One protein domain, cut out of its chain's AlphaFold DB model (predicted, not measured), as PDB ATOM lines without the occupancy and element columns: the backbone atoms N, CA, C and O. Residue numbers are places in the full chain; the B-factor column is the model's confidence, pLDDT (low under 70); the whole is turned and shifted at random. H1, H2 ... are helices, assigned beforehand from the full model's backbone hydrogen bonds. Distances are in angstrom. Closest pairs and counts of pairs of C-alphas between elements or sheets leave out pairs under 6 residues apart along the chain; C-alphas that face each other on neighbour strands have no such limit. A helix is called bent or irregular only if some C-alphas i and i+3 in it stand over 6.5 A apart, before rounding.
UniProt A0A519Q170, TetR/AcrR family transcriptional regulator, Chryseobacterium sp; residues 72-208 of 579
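What this domain is: This is residues 72 to 208 of the 579 residues of the protein "TetR/AcrR family transcriptional regulator" of Chryseobacterium sp (UniProt A0A519Q170). The longest helix, H4, slants away from a bundle of three helices, H2, H5 and H6, and H3 crosses between the parting ends, making a rough triangle; short H1 sits beside H4. The printed part has 137 residues with six named helices, H1 to H6 in order, and no named strand: all helix. It is compact, with a radius of gyration of the C-alphas of 15.6 A, rounded, spanning 43 by 38 by 27 A.

Where its parts are: H4, residues 124 to 148, is 33.6 A long, with a kink of 45 degrees near residue 142; it is only just irregular, C-alphas 143 and 146 being 6.9 A apart. H5 is residues 155 to 176, 31.8 A; H6, residues 188 to 208, 30.4 A; H2, residues 87 to 107, 30.5 A. H3 is residues 109 to 120 and H1 residues 72 to 78. C-alpha 72 is at (-22.510, -40.606, 5.763), C-alpha 208 at (-10.149, -35.634, -19.469).

How they stand to each other: With residues 143 to 147 alone H4 touches H2, closest C-alphas Ala 144 and Ile 90, 6.7 A. H4 and H5 form a helical hairpin at a steep tilt of 45 degrees. H2 touches H6 at a shallow tilt of 27 degrees, opposite ways, closest C-alphas Val 95 and Glu 199, 5.2 A. H5 and H6, a helical hairpin, only just touch, with 3 pairs of C-alphas within 8 A. H3 touches H2 and H4 only at the corner, each only just, with 3 pairs within 8 A. H1 touches H4, closest C-alphas Trp 72 and Arg 133, 7.0 A. Every O i to N i+4 pair is within hydrogen-bond range in H1, H2, H3, H5 and H6, and 14 of 21 in H4.

The domain as a whole: The C-alphas farthest apart, of Asn 84 and Ile 176, are 45.2 A apart. The printed part has no cut. The link H5 to H6 is long, and residues 120 to 125 stand free. No printed residue is under 70 in pLDDT.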
ATOM      1  N   TRP A  72     -23.643 -40.061   6.517       87.00
ATOM      2  CA  TRP A  72     -22.510 -40.606   5.763       87.00
ATOM      3  C   TRP A  72     -22.421 -42.123   5.861       87.00
ATOM      4  O   TRP A  72     -22.179 -42.795   4.863       87.00
ATOM      5  N   LYS A  73     -22.688 -42.682   7.042       81.38
ATOM      6  CA  LYS A  73     -22.688 -44.133   7.235       81.38
ATOM      7  C   LYS A  73     -23.722 -44.848   6.344       81.38
ATOM      8  O   LYS A  73     -23.311 -45.719   5.577       81.38
ATOM      9  N   PRO A  74     -25.023 -44.490   6.367       82.31
ATOM     10  CA  PRO A  74     -25.992 -45.102   5.463       82.31
ATOM     11  C   PRO A  74     -25.716 -44.781   3.988       82.31
ATOM     12  O   PRO A  74     -26.024 -45.605   3.132       82.31
ATOM     13  N   PHE A  75     -25.093 -43.641   3.658       83.75
ATOM     14  CA  PHE A  75     -24.633 -43.377   2.291       83.75
ATOM     15  C   PHE A  75     -23.575 -44.379   1.842       83.75
ATOM     16  O   PHE A  75     -23.741 -44.980   0.787       83.75
ATOM     17  N   PHE A  76     -22.529 -44.614   2.634       82.56
ATOM     18  CA  PHE A  76     -21.494 -45.593   2.295       82.56
ATOM     19  C   PHE A  76     -22.039 -47.028   2.227       82.56
ATOM     20  O   PHE A  76     -21.543 -47.851   1.461       82.56
ATOM     21  N   GLU A  77     -23.085 -47.345   2.993       81.62
ATOM     22  CA  GLU A  77     -23.776 -48.635   2.898       81.62
ATOM     23  C   GLU A  77     -24.651 -48.755   1.641       81.62
ATOM     24  O   GLU A  77     -24.717 -49.838   1.060       81.62
ATOM     25  N   ARG A  78     -25.295 -47.662   1.211       79.44
ATOM     26  CA  ARG A  78     -26.165 -47.614   0.025       79.44
ATOM     27  C   ARG A  78     -25.377 -47.548  -1.281       79.44
ATOM     28  O   ARG A  78     -25.737 -48.209  -2.247       79.44
ATOM     29  N   PHE A  79     -24.314 -46.752  -1.313       73.12
ATOM     30  CA  PHE A  79     -23.433 -46.557  -2.461       73.12
ATOM     31  C   PHE A  79     -22.264 -47.546  -2.399       73.12
ATOM     32  O   PHE A  79     -21.103 -47.162  -2.257       73.12
ATOM     33  N   ARG A  80     -22.588 -48.839  -2.468       71.75
ATOM     34  CA  ARG A  80     -21.602 -49.911  -2.636       71.75
ATOM     35  C   ARG A  80     -21.456 -50.250  -4.111       71.75
ATOM     36  O   ARG A  80     -22.432 -50.218  -4.853       71.75
ATOM     37  N   PHE A  81     -20.237 -50.590  -4.497       74.19
ATOM     38  CA  PHE A  81     -19.940 -51.093  -5.829       74.19
ATOM     39  C   PHE A  81     -20.435 -52.528  -6.011       74.19
ATOM     40  O   PHE A  81     -20.571 -53.273  -5.033       74.19
ATOM     41  N   SER A  82     -20.637 -52.920  -7.267       75.31
ATOM     42  CA  SER A  82     -20.639 -54.322  -7.675       75.31
ATOM     43  C   SER A  82     -19.281 -54.990  -7.382       75.31
ATOM     44  O   SER A  82     -18.299 -54.320  -7.061       75.31
ATOM     45  N   ASP A  83     -19.197 -56.322  -7.477       71.44
ATOM     46  CA  ASP A  83     -17.952 -57.056  -7.179       71.44
ATOM     47  C   ASP A  83     -16.777 -56.658  -8.101       71.44
ATOM     48  O   ASP A  83     -15.615 -56.839  -7.736       71.44
ATOM     49  N   ASN A  84     -17.063 -56.106  -9.287       75.25
ATOM     50  CA  ASN A  84     -16.064 -55.609 -10.232       75.25
ATOM     51  C   ASN A  84     -16.628 -54.420 -11.037       75.25
ATOM     52  O   ASN A  84     -17.065 -54.615 -12.176       75.25
ATOM     53  N   PRO A  85     -16.651 -53.207 -10.455       83.19
ATOM     54  CA  PRO A  85     -17.322 -52.066 -11.057       83.19
ATOM     55  C   PRO A  85     -16.522 -51.511 -12.236       83.19
ATOM     56  O   PRO A  85     -15.301 -51.321 -12.158       83.19
ATOM     57  N   ASP A  86     -17.213 -51.217 -13.335       85.69
ATOM     58  CA  ASP A  86     -16.601 -50.542 -14.476       85.69
ATOM     59  C   ASP A  86     -16.447 -49.026 -14.235       85.69
ATOM     60  O   ASP A  86     -16.943 -48.460 -13.256       85.69
ATOM     61  N   ALA A  87     -15.733 -48.344 -15.134       86.44
ATOM     62  CA  ALA A  87     -15.461 -46.912 -15.008       86.44
ATOM     63  C   ALA A  87     -16.738 -46.062 -14.887       86.44
ATOM     64  O   ALA A  87     -16.736 -45.068 -14.160       86.44
ATOM     65  N   LYS A  88     -17.804 -46.455 -15.594       89.06
ATOM     66  CA  LYS A  88     -19.060 -45.708 -15.684       89.06
ATOM     67  C   LYS A  88     -19.912 -45.912 -14.437       89.06
ATOM     68  O   LYS A  88     -20.570 -44.974 -13.990       89.06
ATOM     69  N   GLU A  89     -19.885 -47.111 -13.861       89.69
ATOM     70  CA  GLU A  89     -20.500 -47.402 -12.567       89.69
ATOM     71  C   GLU A  89     -19.873 -46.526 -11.475       89.69
ATOM     72  O   GLU A  89     -20.590 -45.864 -10.725       89.69
ATOM     73  N   ILE A  90     -18.539 -46.457 -11.432       91.25
ATOM     74  CA  ILE A  90     -17.808 -45.657 -10.440       91.25
ATOM     75  C   ILE A  90     -18.104 -44.165 -10.610       91.25
ATOM     76  O   ILE A  90     -18.402 -43.484  -9.631       91.25
ATOM     77  N   GLU A  91     -18.056 -43.663 -11.843       93.62
ATOM     78  CA  GLU A  91     -18.403 -42.279 -12.176       93.62
ATOM     79  C   GLU A  91     -19.820 -41.930 -11.698       93.62
ATOM     80  O   GLU A  91     -20.011 -40.995 -10.916       93.62
ATOM     81  N   SER A  92     -20.805 -42.742 -12.095       92.38
ATOM     82  CA  SER A  92     -22.219 -42.548 -11.751       92.38
ATOM     83  C   SER A  92     -22.450 -42.589 -10.239       92.38
ATOM     84  O   SER A  92     -23.272 -41.838  -9.708       92.38
ATOM     85  N   LEU A  93     -21.701 -43.431  -9.522       92.06
ATOM     86  CA  LEU A  93     -21.746 -43.507  -8.067       92.06
ATOM     87  C   LEU A  93     -21.256 -42.208  -7.421       92.06
ATOM     88  O   LEU A  93     -21.922 -41.709  -6.516       92.06
ATOM     89  N   PHE A  94     -20.141 -41.629  -7.879       94.19
ATOM     90  CA  PHE A  94     -19.645 -40.359  -7.334       94.19
ATOM     91  C   PHE A  94     -20.563 -39.176  -7.663       94.19
ATOM     92  O   PHE A  94     -20.774 -38.332  -6.788       94.19
ATOM     93  N   VAL A  95     -21.161 -39.142  -8.863       95.50
ATOM     94  CA  VAL A  95     -22.218 -38.171  -9.202       95.50
ATOM     95  C   VAL A  95     -23.370 -38.288  -8.205       95.50
ATOM     96  O   VAL A  95     -23.716 -37.310  -7.536       95.50
ATOM     97  N   GLY A  96     -23.921 -39.495  -8.050       93.19
ATOM     98  CA  GLY A  96     -25.050 -39.750  -7.158       93.19
ATOM     99  C   GLY A  96     -24.735 -39.436  -5.696       93.19
ATOM    100  O   GLY A  96     -25.553 -38.825  -5.011       93.19
ATOM    101  N   LEU A  97     -23.540 -39.792  -5.222       93.00
ATOM    102  CA  LEU A  97     -23.094 -39.527  -3.855       93.00
ATOM    103  C   LEU A  97     -23.016 -38.021  -3.568       93.00
ATOM    104  O   LEU A  97     -23.508 -37.570  -2.533       93.00
ATOM    105  N   MET A  98     -22.419 -37.235  -4.469       95.19
ATOM    106  CA  MET A  98     -22.268 -35.788  -4.272       95.19
ATOM    107  C   MET A  98     -23.599 -35.040  -4.416       95.19
ATOM    108  O   MET A  98     -23.892 -34.152  -3.614       95.19
ATOM    109  N   GLN A  99     -24.439 -35.433  -5.377       95.69
ATOM    110  CA  GLN A  99     -25.789 -34.885  -5.528       95.69
ATOM    111  C   GLN A  99     -26.664 -35.189  -4.308       95.69
ATOM    112  O   GLN A  99     -27.378 -34.314  -3.816       95.69
ATOM    113  N   GLU A 100     -26.603 -36.416  -3.788       92.69
ATOM    114  CA  GLU A 100     -27.354 -36.786  -2.592       92.69
ATOM    115  C   GLU A 100     -26.828 -36.060  -1.349       92.69
ATOM    116  O   GLU A 100     -27.624 -35.568  -0.550       92.69
ATOM    117  N   ASN A 101     -25.505 -35.926  -1.204       93.75
ATOM    118  CA  ASN A 101     -24.907 -35.120  -0.139       93.75
ATOM    119  C   ASN A 101     -25.467 -33.697  -0.146       93.75
ATOM    120  O   ASN A 101     -25.901 -33.216   0.899       93.75
ATOM    121  N   PHE A 102     -25.525 -33.050  -1.311       96.06
ATOM    122  CA  PHE A 102     -26.094 -31.712  -1.425       96.06
ATOM    123  C   PHE A 102     -27.570 -31.672  -0.989       96.06
ATOM    124  O   PHE A 102     -27.953 -30.819  -0.184       96.06
ATOM    125  N   LYS A 103     -28.394 -32.620  -1.455       94.38
ATOM    126  CA  LYS A 103     -29.831 -32.690  -1.127       94.38
ATOM    127  C   LYS A 103     -30.081 -32.923   0.361       94.38
ATOM    128  O   LYS A 103     -30.829 -32.173   0.987       94.38
ATOM    129  N   VAL A 104     -29.456 -33.950   0.934       92.25
ATOM    130  CA  VAL A 104     -29.681 -34.343   2.333       92.25
ATOM    131  C   VAL A 104     -29.118 -33.297   3.286       92.25
ATOM    132  O   VAL A 104     -29.775 -32.960   4.270       92.25
ATOM    133  N   PHE A 105     -27.956 -32.716   2.977       94.50
ATOM    134  CA  PHE A 105     -27.406 -31.628   3.779       94.50
ATOM    135  C   PHE A 105     -28.294 -30.379   3.737       94.50
ATOM    136  O   PHE A 105     -28.542 -29.776   4.781       94.50
ATOM    137  N   SER A 106     -28.848 -30.031   2.569       93.12
ATOM    138  CA  SER A 106     -29.799 -28.915   2.426       93.12
ATOM    139  C   SER A 106     -31.073 -29.106   3.254       93.12
ATOM    140  O   SER A 106     -31.616 -28.136   3.774       93.12
ATOM    141  N   ALA A 107     -31.538 -30.349   3.403       91.44
ATOM    142  CA  ALA A 107     -32.774 -30.674   4.111       91.44
ATOM    143  C   ALA A 107     -32.606 -30.907   5.627       91.44
ATOM    144  O   ALA A 107     -33.608 -30.958   6.338       91.44
ATOM    145  N   SER A 108     -31.377 -31.077   6.133       91.12
ATOM    146  CA  SER A 108     -31.123 -31.429   7.538       91.12
ATOM    147  C   SER A 108     -30.486 -30.286   8.329       91.12
ATOM    148  O   SER A 108     -29.265 -30.108   8.339       91.12
ATOM    149  N   ASP A 109     -31.319 -29.566   9.078       89.00
ATOM    150  CA  ASP A 109     -30.886 -28.493   9.979       89.00
ATOM    151  C   ASP A 109     -29.920 -29.003  11.061       89.00
ATOM    152  O   ASP A 109     -28.917 -28.356  11.368       89.00
ATOM    153  N   GLU A 110     -30.173 -30.184  11.629       89.06
ATOM    154  CA  GLU A 110     -29.293 -30.788  12.629       89.06
ATOM    155  C   GLU A 110     -27.913 -31.085  12.051       89.06
ATOM    156  O   GLU A 110     -26.900 -30.780  12.683       89.06
ATOM    157  N   MET A 111     -27.849 -31.639  10.840       90.81
ATOM    158  CA  MET A 111     -26.570 -31.979  10.233       90.81
ATOM    159  C   MET A 111     -25.782 -30.732   9.831       90.81
ATOM    160  O   MET A 111     -24.564 -30.700  10.008       90.81
ATOM    161  N   GLN A 112     -26.462 -29.661   9.409       92.75
ATOM    162  CA  GLN A 112     -25.847 -28.342   9.229       92.75
ATOM    163  C   GLN A 112     -25.206 -27.841  10.529       92.75
ATOM    164  O   GLN A 112     -24.059 -27.388  10.515       92.75
ATOM    165  N   LYS A 113     -25.884 -27.982  11.678       91.19
ATOM    166  CA  LYS A 113     -25.317 -27.618  12.990       91.19
ATOM    167  C   LYS A 113     -24.132 -28.505  13.389       91.19
ATOM    168  O   LYS A 113     -23.176 -27.992  13.974       91.19
ATOM    169  N   ILE A 114     -24.160 -29.802  13.068       91.94
ATOM    170  CA  ILE A 114     -23.051 -30.734  13.342       91.94
ATOM    171  C   ILE A 114     -21.823 -30.397  12.483       91.94
ATOM    172  O   ILE A 114     -20.720 -30.315  13.023       91.94
ATOM    173  N   ILE A 115     -21.986 -30.160  11.175       92.12
ATOM    174  CA  ILE A 115     -20.874 -29.744  10.300       92.12
ATOM    175  C   ILE A 115     -20.325 -28.386  10.736       92.12
ATOM    176  O   ILE A 115     -19.111 -28.228  10.843       92.12
ATOM    177  N   HIS A 116     -21.194 -27.430  11.074       91.44
ATOM    178  CA  HIS A 116     -20.760 -26.144  11.612       91.44
ATOM    179  C   HIS A 116     -19.913 -26.322  12.882       91.44
ATOM    180  O   HIS A 116     -18.852 -25.711  13.002       91.44
ATOM    181  N   TRP A 117     -20.319 -27.197  13.810       91.94
ATOM    182  CA  TRP A 117     -19.514 -27.517  14.993       91.94
ATOM    183  C   TRP A 117     -18.143 -28.101  14.625       91.94
ATOM    184  O   TRP A 117     -17.135 -27.678  15.186       91.94
ATOM    185  N   GLN A 118     -18.086 -29.005  13.641       90.44
ATOM    186  CA  GLN A 118     -16.840 -29.632  13.183       90.44
ATOM    187  C   GLN A 118     -15.773 -28.617  12.744       90.44
ATOM    188  O   GLN A 118     -14.587 -28.871  12.944       90.44
ATOM    189  N   ILE A 119     -16.186 -27.495  12.148       90.62
ATOM    190  CA  ILE A 119     -15.275 -26.492  11.568       90.62
ATOM    191  C   ILE A 119     -15.091 -25.239  12.435       90.62
ATOM    192  O   ILE A 119     -14.170 -24.466  12.188       90.62
ATOM    193  N   SER A 120     -15.952 -25.022  13.435       87.94
ATOM    194  CA  SER A 120     -15.930 -23.800  14.256       87.94
ATOM    195  C   SER A 120     -14.932 -23.853  15.412       87.94
ATOM    196  O   SER A 120     -14.435 -22.815  15.837       87.94
ATOM    197  N   GLU A 121     -14.650 -25.040  15.955       85.75
ATOM    198  CA  GLU A 121     -13.721 -25.207  17.074       85.75
ATOM    199  C   GLU A 121     -13.002 -26.560  17.049       85.75
ATOM    200  O   GLU A 121     -13.496 -27.558  16.522       85.75
ATOM    201  N   ALA A 122     -11.827 -26.616  17.677       86.06
ATOM    202  CA  ALA A 122     -11.094 -27.864  17.834       86.06
ATOM    203  C   ALA A 122     -11.782 -28.768  18.875       86.06
ATOM    204  O   ALA A 122     -11.697 -28.530  20.078       86.06
ATOM    205  N   SER A 123     -12.409 -29.851  18.413       89.38
ATOM    206  CA  SER A 123     -13.044 -30.861  19.264       89.38
ATOM    207  C   SER A 123     -12.483 -32.251  18.967       89.38
ATOM    208  O   SER A 123     -12.545 -32.733  17.836       89.38
ATOM    209  N   ALA A 124     -11.955 -32.926  19.994       89.88
ATOM    210  CA  ALA A 124     -11.432 -34.289  19.859       89.88
ATOM    211  C   ALA A 124     -12.519 -35.289  19.421       89.88
ATOM    212  O   ALA A 124     -12.244 -36.202  18.646       89.88
ATOM    213  N   LEU A 125     -13.764 -35.084  19.871       89.81
ATOM    214  CA  LEU A 125     -14.911 -35.877  19.434       89.81
ATOM    215  C   LEU A 125     -15.183 -35.665  17.939       89.81
ATOM    216  O   LEU A 125     -15.273 -36.642  17.198       89.81
ATOM    217  N   MET A 126     -15.258 -34.410  17.487       91.38
ATOM    218  CA  MET A 126     -15.522 -34.103  16.076       91.38
ATOM    219  C   MET A 126     -14.392 -34.573  15.162       91.38
ATOM    220  O   MET A 126     -14.670 -35.086  14.082       91.38
ATOM    221  N   ARG A 127     -13.133 -34.494  15.618       91.62
ATOM    222  CA  ARG A 127     -12.001 -35.098  14.908       91.62
ATOM    223  C   ARG A 127     -12.200 -36.601  14.729       91.62
ATOM    224  O   ARG A 127     -12.140 -37.065  13.604       91.62
ATOM    225  N   SER A 128     -12.537 -37.334  15.797       91.25
ATOM    226  CA  SER A 128     -12.752 -38.786  15.694       91.25
ATOM    227  C   SER A 128     -13.861 -39.165  14.704       91.25
ATOM    228  O   SER A 128     -13.733 -40.152  13.992       91.25
ATOM    229  N   ILE A 129     -14.921 -38.357  14.610       89.88
ATOM    230  CA  ILE A 129     -16.022 -38.569  13.659       89.88
ATOM    231  C   ILE A 129     -15.576 -38.251  12.226       89.88
ATOM    232  O   ILE A 129     -15.906 -38.988  11.300       89.88
ATOM    233  N   SER A 130     -14.804 -37.179  12.036       90.62
ATOM    234  CA  SER A 130     -14.227 -36.836  10.733       90.62
ATOM    235  C   SER A 130     -13.263 -37.916  10.239       90.62
ATOM    236  O   SER A 130     -13.327 -38.287   9.073       90.62
ATOM    237  N   ASP A 131     -12.416 -38.445  11.121       91.81
ATOM    238  CA  ASP A 131     -11.463 -39.507  10.792       91.81
ATOM    239  C   ASP A 131     -12.197 -40.804  10.403       91.81
ATOM    240  O   ASP A 131     -11.830 -41.453   9.427       91.81
ATOM    241  N   GLU A 132     -13.277 -41.162  11.115       89.62
ATOM    242  CA  GLU A 132     -14.138 -42.302  10.759       89.62
ATOM    243  C   GLU A 132     -14.736 -42.132   9.344       89.62
ATOM    244  O   GLU A 132     -14.726 -43.078   8.554       89.62
ATOM    245  N   ARG A 133     -15.198 -40.924   8.981       90.88
ATOM    246  CA  ARG A 133     -15.716 -40.632   7.629       90.88
ATOM    247  C   ARG A 133     -14.634 -40.700   6.554       90.88
ATOM    248  O   ARG A 133     -14.902 -41.233   5.481       90.88
ATOM    249  N   GLU A 134     -13.434 -40.202   6.836       92.19
ATOM    250  CA  GLU A 134     -12.301 -40.246   5.903       92.19
ATOM    251  C   GLU A 134     -11.881 -41.693   5.607       92.19
ATOM    252  O   GLU A 134     -11.652 -42.053   4.455       92.19
ATOM    253  N   VAL A 135     -11.854 -42.558   6.630       91.19
ATOM    254  CA  VAL A 135     -11.530 -43.986   6.469       91.19
ATOM    255  C   VAL A 135     -12.523 -44.693   5.546       91.19
ATOM    256  O   VAL A 135     -12.109 -45.502   4.713       91.19
ATOM    257  N   GLU A 136     -13.819 -44.411   5.675       87.75
ATOM    258  CA  GLU A 136     -14.837 -44.990   4.792       87.75
ATOM    259  C   GLU A 136     -14.801 -44.366   3.386       87.75
ATOM    260  O   GLU A 136     -14.821 -45.097   2.393       87.75
ATOM    261  N   GLY A 137     -14.655 -43.042   3.281       89.25
ATOM    262  CA  GLY A 137     -14.547 -42.333   2.002       89.25
ATOM    263  C   GLY A 137     -13.333 -42.765   1.175       89.25
ATOM    264  O   GLY A 137     -13.438 -42.956  -0.040       89.25
ATOM    265  N   GLU A 138     -12.197 -43.027   1.824       90.19
ATOM    266  CA  GLU A 138     -10.981 -43.516   1.171       90.19
ATOM    267  C   GLU A 138     -11.198 -44.871   0.480       90.19
ATOM    268  O   GLU A 138     -10.596 -45.130  -0.564       90.19
ATOM    269  N   LYS A 139     -12.079 -45.738   1.005       87.50
ATOM    270  CA  LYS A 139     -12.404 -47.018   0.348       87.50
ATOM    271  C   LYS A 139     -13.043 -46.789  -1.020       87.50
ATOM    272  O   LYS A 139     -12.691 -47.490  -1.965       87.50
ATOM    273  N   LEU A 140     -13.926 -45.793  -1.137       86.81
ATOM    274  CA  LEU A 140     -14.546 -45.429  -2.411       86.81
ATOM    275  C   LEU A 140     -13.537 -44.761  -3.353       86.81
ATOM    276  O   LEU A 140     -13.424 -45.140  -4.518       86.81
ATOM    277  N   LEU A 141     -12.749 -43.805  -2.849       90.00
ATOM    278  CA  LEU A 141     -11.754 -43.077  -3.650       90.00
ATOM    279  C   LEU A 141     -10.655 -43.996  -4.210       90.00
ATOM    280  O   LEU A 141     -10.149 -43.772  -5.316       90.00
ATOM    281  N   LYS A 142     -10.302 -45.069  -3.493       89.00
ATOM    282  CA  LYS A 142      -9.366 -46.093  -3.982       89.00
ATOM    283  C   LYS A 142      -9.848 -46.787  -5.251       89.00
ATOM    284  O   LYS A 142      -9.012 -47.129  -6.079       89.00
ATOM    285  N   MET A 143     -11.157 -46.947  -5.439       85.25
ATOM    286  CA  MET A 143     -11.703 -47.584  -6.642       85.25
ATOM    287  C   MET A 143     -11.605 -46.685  -7.877       85.25
ATOM    288  O   MET A 143     -11.367 -47.176  -8.974       85.25
ATOM    289  N   ALA A 144     -11.695 -45.365  -7.699       88.75
ATOM    290  CA  ALA A 144     -11.469 -44.405  -8.780       88.75
ATOM    291  C   ALA A 144      -9.977 -44.251  -9.130       88.75
ATOM    292  O   ALA A 144      -9.631 -43.949 -10.268       88.75
ATOM    293  N   THR A 145      -9.071 -44.489  -8.175       86.38
ATOM    294  CA  THR A 145      -7.625 -44.220  -8.314       86.38
ATOM    295  C   THR A 145      -6.977 -44.785  -9.595       86.38
ATOM    296  O   THR A 145      -6.201 -44.054 -10.214       86.38
ATOM    297  N   PRO A 146      -7.252 -46.029 -10.044       85.94
ATOM    298  CA  PRO A 146      -6.666 -46.567 -11.274       85.94
ATOM    299  C   PRO A 146      -6.995 -45.757 -12.533       85.94
ATOM    300  O   PRO A 146      -6.146 -45.657 -13.412       85.94
ATOM    301  N   TYR A 147      -8.182 -45.148 -12.601       86.81
ATOM    302  CA  TYR A 147      -8.664 -44.397 -13.769       86.81
ATOM    303  C   TYR A 147      -8.069 -42.989 -13.882       86.81
ATOM    304  O   TYR A 147      -8.178 -42.352 -14.923       86.81
ATOM    305  N   PHE A 148      -7.434 -42.511 -12.812       86.50
ATOM    306  CA  PHE A 148      -6.823 -41.185 -12.736       86.50
ATOM    307  C   PHE A 148      -5.298 -41.233 -12.596       86.50
ATOM    308  O   PHE A 148      -4.637 -40.202 -12.461       86.50
ATOM    309  N   ARG A 149      -4.703 -42.429 -12.602       79.56
ATOM    310  CA  ARG A 149      -3.252 -42.584 -12.501       79.56
ATOM    311  C   ARG A 149      -2.596 -42.007 -13.754       79.56
ATOM    312  O   ARG A 149      -2.955 -42.390 -14.851       79.56
ATOM    313  N   GLU A 150      -1.611 -41.122 -13.599       72.44
ATOM    314  CA  GLU A 150      -0.861 -40.521 -14.724       72.44
ATOM    315  C   GLU A 150      -1.710 -39.748 -15.752       72.44
ATOM    316  O   GLU A 150      -1.232 -39.462 -16.857       72.44
ATOM    317  N   SER A 151      -2.941 -39.383 -15.388       77.19
ATOM    318  CA  SER A 151      -3.822 -38.559 -16.218       77.19
ATOM    319  C   SER A 151      -3.652 -37.055 -15.978       77.19
ATOM    320  O   SER A 151      -4.225 -36.245 -16.698       77.19
ATOM    321  N   GLY A 152      -2.889 -36.668 -14.948       76.56
ATOM    322  CA  GLY A 152      -2.737 -35.273 -14.517       76.56
ATOM    323  C   GLY A 152      -3.907 -34.740 -13.679       76.56
ATOM    324  O   GLY A 152      -3.858 -33.600 -13.226       76.56
ATOM    325  N   VAL A 153      -4.937 -35.553 -13.419       85.94
ATOM    326  CA  VAL A 153      -6.124 -35.153 -12.649       85.94
ATOM    327  C   VAL A 153      -6.049 -35.685 -11.221       85.94
ATOM    328  O   VAL A 153      -6.026 -36.892 -10.987       85.94
ATOM    329  N   ASN A 154      -6.080 -34.784 -10.235       88.94
ATOM    330  CA  ASN A 154      -6.220 -35.164  -8.829       88.94
ATOM    331  C   ASN A 154      -7.702 -35.278  -8.452       88.94
ATOM    332  O   ASN A 154      -8.314 -34.331  -7.953       88.94
ATOM    333  N   PHE A 155      -8.274 -36.458  -8.676       94.25
ATOM    334  CA  PHE A 155      -9.696 -36.685  -8.444       94.25
ATOM    335  C   PHE A 155     -10.126 -36.497  -6.976       94.25
ATOM    336  O   PHE A 155     -11.194 -35.947  -6.705       94.25
ATOM    337  N   LYS A 156      -9.265 -36.851  -6.009       93.56
ATOM    338  CA  LYS A 156      -9.543 -36.631  -4.577       93.56
ATOM    339  C   LYS A 156      -9.733 -35.143  -4.260       93.56
ATOM    340  O   LYS A 156     -10.647 -34.786  -3.522       93.56
ATOM    341  N   ALA A 157      -8.905 -34.278  -4.851       94.06
ATOM    342  CA  ALA A 157      -9.019 -32.831  -4.673       94.06
ATOM    343  C   ALA A 157     -10.326 -32.272  -5.261       94.06
ATOM    344  O   ALA A 157     -10.946 -31.405  -4.649       94.06
ATOM    345  N   ILE A 158     -10.776 -32.799  -6.404       96.38
ATOM    346  CA  ILE A 158     -12.055 -32.415  -7.021       96.38
ATOM    347  C   ILE A 158     -13.224 -32.759  -6.093       96.38
ATOM    348  O   ILE A 158     -14.047 -31.894  -5.800       96.38
ATOM    349  N   ILE A 159     -13.269 -33.990  -5.569       96.00
ATOM    350  CA  ILE A 159     -14.313 -34.404  -4.622       96.00
ATOM    351  C   ILE A 159     -14.279 -33.560  -3.341       96.00
ATOM    352  O   ILE A 159     -15.332 -33.133  -2.869       96.00
ATOM    353  N   ALA A 160     -13.094 -33.254  -2.808       95.56
ATOM    354  CA  ALA A 160     -12.963 -32.395  -1.631       95.56
ATOM    355  C   ALA A 160     -13.525 -30.978  -1.869       95.56
ATOM    356  O   ALA A 160     -14.203 -30.432  -0.998       95.56
ATOM    357  N   LEU A 161     -13.296 -30.399  -3.055       97.12
ATOM    358  CA  LEU A 161     -13.857 -29.097  -3.435       97.12
ATOM    359  C   LEU A 161     -15.377 -29.148  -3.615       97.12
ATOM    360  O   LEU A 161     -16.062 -28.244  -3.143       97.12
ATOM    361  N   LEU A 162     -15.915 -30.202  -4.236       96.94
ATOM    362  CA  LEU A 162     -17.365 -30.392  -4.363       96.94
ATOM    363  C   LEU A 162     -18.037 -30.520  -2.991       96.94
ATOM    364  O   LEU A 162     -19.077 -29.903  -2.746       96.94
ATOM    365  N   LEU A 163     -17.418 -31.269  -2.077       94.75
ATOM    366  CA  LEU A 163     -17.896 -31.443  -0.710       94.75
ATOM    367  C   LEU A 163     -17.893 -30.113   0.061       94.75
ATOM    368  O   LEU A 163     -18.920 -29.710   0.610       94.75
ATOM    369  N   GLY A 164     -16.759 -29.404   0.058       95.19
ATOM    370  CA  GLY A 164     -16.613 -28.114   0.733       95.19
ATOM    371  C   GLY A 164     -17.516 -27.023   0.149       95.19
ATOM    372  O   GLY A 164     -18.152 -26.286   0.901       95.19
ATOM    373  N   GLY A 165     -17.629 -26.960  -1.181       95.88
ATOM    374  CA  GLY A 165     -18.516 -26.030  -1.882       95.88
ATOM    375  C   GLY A 165     -19.984 -26.270  -1.540       95.88
ATOM    376  O   GLY A 165     -20.692 -25.328  -1.187       95.88
ATOM    377  N   SER A 166     -20.414 -27.537  -1.530       95.44
ATOM    378  CA  SER A 166     -21.771 -27.923  -1.116       95.44
ATOM    379  C   SER A 166     -22.073 -27.469   0.312       95.44
ATOM    380  O   SER A 166     -23.119 -26.875   0.573       95.44
ATOM    381  N   TYR A 167     -21.141 -27.705   1.240       95.38
ATOM    382  CA  TYR A 167     -21.299 -27.292   2.632       95.38
ATOM    383  C   TYR A 167     -21.392 -25.778   2.780       95.38
ATOM    384  O   TYR A 167     -22.289 -25.284   3.462       95.38
ATOM    385  N   TYR A 168     -20.497 -25.043   2.127       95.25
ATOM    386  CA  TYR A 168     -20.485 -23.588   2.180       95.25
ATOM    387  C   TYR A 168     -21.791 -22.982   1.653       95.25
ATOM    388  O   TYR A 168     -22.408 -22.182   2.356       95.25
ATOM    389  N   MET A 169     -22.248 -23.403   0.468       95.38
ATOM    390  CA  MET A 169     -23.469 -22.872  -0.149       95.38
ATOM    391  C   MET A 169     -24.690 -23.058   0.751       95.38
ATOM    392  O   MET A 169     -25.423 -22.104   1.007       95.38
ATOM    393  N   VAL A 170     -24.880 -24.266   1.287       95.38
ATOM    394  CA  VAL A 170     -26.023 -24.579   2.156       95.38
ATOM    395  C   VAL A 170     -25.944 -23.829   3.486       95.38
ATOM    396  O   VAL A 170     -26.941 -23.265   3.934       95.38
ATOM    397  N   MET A 171     -24.769 -23.778   4.124       93.38
ATOM    398  CA  MET A 171     -24.613 -23.079   5.404       93.38
ATOM    399  C   MET A 171     -24.784 -21.566   5.260       93.38
ATOM    400  O   MET A 171     -25.441 -20.953   6.102       93.38
ATOM    401  N   GLN A 172     -24.233 -20.957   4.205       93.81
ATOM    402  CA  GLN A 172     -24.412 -19.532   3.939       93.81
ATOM    403  C   GLN A 172     -25.886 -19.213   3.674       93.81
ATOM    404  O   GLN A 172     -26.424 -18.280   4.276       93.81
ATOM    405  N   HIS A 173     -26.550 -20.016   2.834       92.69
ATOM    406  CA  HIS A 173     -27.984 -19.886   2.586       92.69
ATOM    407  C   HIS A 173     -28.780 -19.954   3.888       92.69
ATOM    408  O   HIS A 173     -29.573 -19.066   4.178       92.69
ATOM    409  N   LYS A 174     -28.512 -20.948   4.743       90.06
ATOM    410  CA  LYS A 174     -29.204 -21.078   6.032       90.06
ATOM    411  C   LYS A 174     -28.944 -19.900   6.974       90.06
ATOM    412  O   LYS A 174     -29.841 -19.504   7.715       90.06
ATOM    413  N   ALA A 175     -27.723 -19.368   6.984       88.88
ATOM    414  CA  ALA A 175     -27.315 -18.330   7.923       88.88
ATOM    415  C   ALA A 175     -27.908 -16.953   7.595       88.88
ATOM    416  O   ALA A 175     -28.291 -16.230   8.512       88.88
ATOM    417  N   ILE A 176     -27.957 -16.582   6.312       90.88
ATOM    418  CA  ILE A 176     -28.320 -15.217   5.895       90.88
ATOM    419  C   ILE A 176     -29.375 -15.156   4.784       90.88
ATOM    420  O   ILE A 176     -29.683 -14.063   4.320       90.88
ATOM    421  N   ASN A 177     -29.917 -16.300   4.348       88.62
ATOM    422  CA  ASN A 177     -30.827 -16.410   3.200       88.62
ATOM    423  C   ASN A 177     -30.273 -15.693   1.952       88.62
ATOM    424  O   ASN A 177     -30.980 -14.954   1.269       88.62
ATOM    425  N   GLY A 178     -28.960 -15.830   1.744       86.25
ATOM    426  CA  GLY A 178     -28.200 -15.101   0.736       86.25
ATOM    427  C   GLY A 178     -27.893 -15.946  -0.493       86.25
ATOM    428  O   GLY A 178     -27.825 -17.168  -0.422       86.25
ATOM    429  N   VAL A 179     -27.640 -15.265  -1.608       91.50
ATOM    430  CA  VAL A 179     -27.237 -15.890  -2.871       91.50
ATOM    431  C   VAL A 179     -25.728 -16.134  -2.922       91.50
ATOM    432  O   VAL A 179     -24.941 -15.316  -2.438       91.50
ATOM    433  N   VAL A 180     -25.310 -17.224  -3.567       92.25
ATOM    434  CA  VAL A 180     -23.891 -17.526  -3.826       92.25
ATOM    435  C   VAL A 180     -23.660 -17.536  -5.323       92.25
ATOM    436  O   VAL A 180     -24.274 -18.321  -6.034       92.25
ATOM    437  N   CYS A 181     -22.808 -16.640  -5.824       92.00
ATOM    438  CA  CYS A 181     -22.584 -16.477  -7.268       92.00
ATOM    439  C   CYS A 181     -23.887 -16.264  -8.075       92.00
ATOM    440  O   CYS A 181     -23.954 -16.623  -9.245       92.00
ATOM    441  N   GLY A 182     -24.917 -15.681  -7.449       91.56
ATOM    442  CA  GLY A 182     -26.237 -15.481  -8.056       91.56
ATOM    443  C   GLY A 182     -27.191 -16.678  -7.966       91.56
ATOM    444  O   GLY A 182     -28.307 -16.556  -8.451       91.56
ATOM    445  N   ILE A 183     -26.785 -17.786  -7.337       95.38
ATOM    446  CA  ILE A 183     -27.617 -18.972  -7.086       95.38
ATOM    447  C   ILE A 183     -28.385 -18.792  -5.769       95.38
ATOM    448  O   ILE A 183     -27.764 -18.593  -4.719       95.38
ATOM    449  N   ASP A 184     -29.714 -18.884  -5.819       94.38
ATOM    450  CA  ASP A 184     -30.624 -18.864  -4.666       94.38
ATOM    451  C   ASP A 184     -31.165 -20.271  -4.376       94.38
ATOM    452  O   ASP A 184     -31.945 -20.823  -5.149       94.38
ATOM    453  N   LEU A 185     -30.827 -20.855  -3.222       94.06
ATOM    454  CA  LEU A 185     -31.276 -22.213  -2.892       94.06
ATOM    455  C   LEU A 185     -32.774 -22.311  -2.549       94.06
ATOM    456  O   LEU A 185     -33.292 -23.423  -2.431       94.06
ATOM    457  N   ASN A 186     -33.509 -21.199  -2.448       92.75
ATOM    458  CA  ASN A 186     -34.975 -21.232  -2.396       92.75
ATOM    459  C   ASN A 186     -35.592 -21.569  -3.768       92.75
ATOM    460  O   ASN A 186     -36.685 -22.137  -3.835       92.75
ATOM    461  N   SER A 187     -34.883 -21.281  -4.863       94.88
ATOM    462  CA  SER A 187     -35.298 -21.608  -6.229       94.88
ATOM    463  C   SER A 187     -35.057 -23.093  -6.523       94.88
ATOM    464  O   SER A 187     -33.953 -23.614  -6.378       94.88
ATOM    465  N   GLU A 188     -36.106 -23.805  -6.948       94.69
ATOM    466  CA  GLU A 188     -35.981 -25.205  -7.394       94.69
ATOM    467  C   GLU A 188     -35.086 -25.318  -8.631       94.69
ATOM    468  O   GLU A 188     -34.302 -26.256  -8.754       94.69
ATOM    469  N   LYS A 189     -35.166 -24.325  -9.525       96.69
ATOM    470  CA  LYS A 189     -34.326 -24.253 -10.718       96.69
ATOM    471  C   LYS A 189     -32.850 -24.176 -10.328       96.69
ATOM    472  O   LYS A 189     -32.059 -24.982 -10.792       96.69
ATOM    473  N   ASP A 190     -32.506 -23.264  -9.432       96.75
ATOM    474  CA  ASP A 190     -31.129 -23.020  -9.001       96.75
ATOM    475  C   ASP A 190     -30.562 -24.232  -8.252       96.75
ATOM    476  O   ASP A 190     -29.416 -24.626  -8.466       96.75
ATOM    477  N   ARG A 191     -31.384 -24.898  -7.430       96.25
ATOM    478  CA  ARG A 191     -31.023 -26.188  -6.823       96.25
ATOM    479  C   ARG A 191     -30.749 -27.255  -7.881       96.25
ATOM    480  O   ARG A 191     -29.773 -27.990  -7.752       96.25
ATOM    481  N   SER A 192     -31.569 -27.329  -8.928       97.12
ATOM    482  CA  SER A 192     -31.338 -28.238 -10.056       97.12
ATOM    483  C   SER A 192     -30.049 -27.897 -10.811       97.12
ATOM    484  O   SER A 192     -29.286 -28.805 -11.139       97.12
ATOM    485  N   ASP A 193     -29.766 -26.614 -11.040       97.12
ATOM    486  CA  ASP A 193     -28.556 -26.153 -11.727       97.12
ATOM    487  C   ASP A 193     -27.285 -26.557 -10.955       97.12
ATOM    488  O   ASP A 193     -26.312 -27.013 -11.558       97.12
ATOM    489  N   VAL A 194     -27.308 -26.500  -9.616       97.56
ATOM    490  CA  VAL A 194     -26.201 -26.997  -8.776       97.56
ATOM    491  C   VAL A 194     -25.996 -28.505  -8.940       97.56
ATOM    492  O   VAL A 194     -24.860 -28.962  -9.068       97.56
ATOM    493  N   LEU A 195     -27.073 -29.295  -8.971       97.94
ATOM    494  CA  LEU A 195     -26.977 -30.749  -9.148       97.94
ATOM    495  C   LEU A 195     -26.393 -31.127 -10.516       97.94
ATOM    496  O   LEU A 195     -25.567 -32.040 -10.592       97.94
ATOM    497  N   VAL A 196     -26.778 -30.405 -11.573       97.69
ATOM    498  CA  VAL A 196     -26.212 -30.567 -12.921       97.69
ATOM    499  C   VAL A 196     -24.739 -30.161 -12.941       97.69
ATOM    500  O   VAL A 196     -23.918 -30.851 -13.541       97.69
ATOM    501  N   ALA A 197     -24.364 -29.076 -12.261       97.81
ATOM    502  CA  ALA A 197     -22.967 -28.656 -12.177       97.81
ATOM    503  C   ALA A 197     -22.086 -29.706 -11.475       97.81
ATOM    504  O   ALA A 197     -20.992 -30.000 -11.956       97.81
ATOM    505  N   ILE A 198     -22.574 -30.311 -10.384       97.94
ATOM    506  CA  ILE A 198     -21.892 -31.419  -9.691       97.94
ATOM    507  C   ILE A 198     -21.638 -32.582 -10.658       97.94
ATOM    508  O   ILE A 198     -20.510 -33.061 -10.752       97.94
ATOM    509  N   GLU A 199     -22.665 -33.007 -11.398       97.50
ATOM    510  CA  GLU A 199     -22.557 -34.071 -12.403       97.50
ATOM    511  C   GLU A 199     -21.515 -33.726 -13.473       97.50
ATOM    512  O   GLU A 199     -20.605 -34.513 -13.725       97.50
ATOM    513  N   LYS A 200     -21.572 -32.516 -14.037       97.25
ATOM    514  CA  LYS A 200     -20.664 -32.088 -15.110       97.25
ATOM    515  C   LYS A 200     -19.205 -32.017 -14.671       97.25
ATOM    516  O   LYS A 200     -18.332 -32.412 -15.435       97.25
ATOM    517  N   ILE A 201     -18.924 -31.553 -13.452       97.88
ATOM    518  CA  ILE A 201     -17.552 -31.509 -12.922       97.88
ATOM    519  C   ILE A 201     -16.974 -32.924 -12.807       97.88
ATOM    520  O   ILE A 201     -15.821 -33.155 -13.181       97.88
ATOM    521  N   VAL A 202     -17.776 -33.872 -12.317       96.81
ATOM    522  CA  VAL A 202     -17.388 -35.283 -12.228       96.81
ATOM    523  C   VAL A 202     -17.164 -35.848 -13.636       96.81
ATOM    524  O   VAL A 202     -16.052 -36.288 -13.925       96.81
ATOM    525  N   GLU A 203     -18.125 -35.725 -14.551       94.94
ATOM    526  CA  GLU A 203     -17.998 -36.202 -15.939       94.94
ATOM    527  C   GLU A 203     -16.760 -35.643 -16.660       94.94
ATOM    528  O   GLU A 203     -16.004 -36.377 -17.300       94.94
ATOM    529  N   TRP A 204     -16.511 -34.331 -16.564       94.81
ATOM    530  CA  TRP A 204     -15.359 -33.700 -17.215       94.81
ATOM    531  C   TRP A 204     -14.037 -34.247 -16.696       94.81
ATOM    532  O   TRP A 204     -13.104 -34.418 -17.481       94.81
ATOM    533  N   SER A 205     -13.961 -34.551 -15.398       93.50
ATOM    534  CA  SER A 205     -12.765 -35.150 -14.815       93.50
ATOM    535  C   SER A 205     -12.497 -36.551 -15.381       93.50
ATOM    536  O   SER A 205     -11.358 -36.840 -15.752       93.50
ATOM    537  N   TRP A 206     -13.535 -37.382 -15.548       92.38
ATOM    538  CA  TRP A 206     -13.419 -38.708 -16.169       92.38
ATOM    539  C   TRP A 206     -13.039 -38.618 -17.643       92.38
ATOM    540  O   TRP A 206     -12.112 -39.300 -18.082       92.38
ATOM    541  N   ARG A 207     -13.714 -37.749 -18.400       88.44
ATOM    542  CA  ARG A 207     -13.442 -37.557 -19.827       88.44
ATOM    543  C   ARG A 207     -11.997 -37.129 -20.065       88.44
ATOM    544  O   ARG A 207     -11.298 -37.765 -20.847       88.44
ATOM    545  N   TYR A 208     -11.526 -36.113 -19.342       85.38
ATOM    546  CA  TYR A 208     -10.149 -35.634 -19.469       85.38
ATOM    547  C   TYR A 208      -9.129 -36.725 -19.115       85.38
ATOM    548  O   TYR A 208      -8.082 -36.843 -19.756       85.38
TER     549      TYR A 208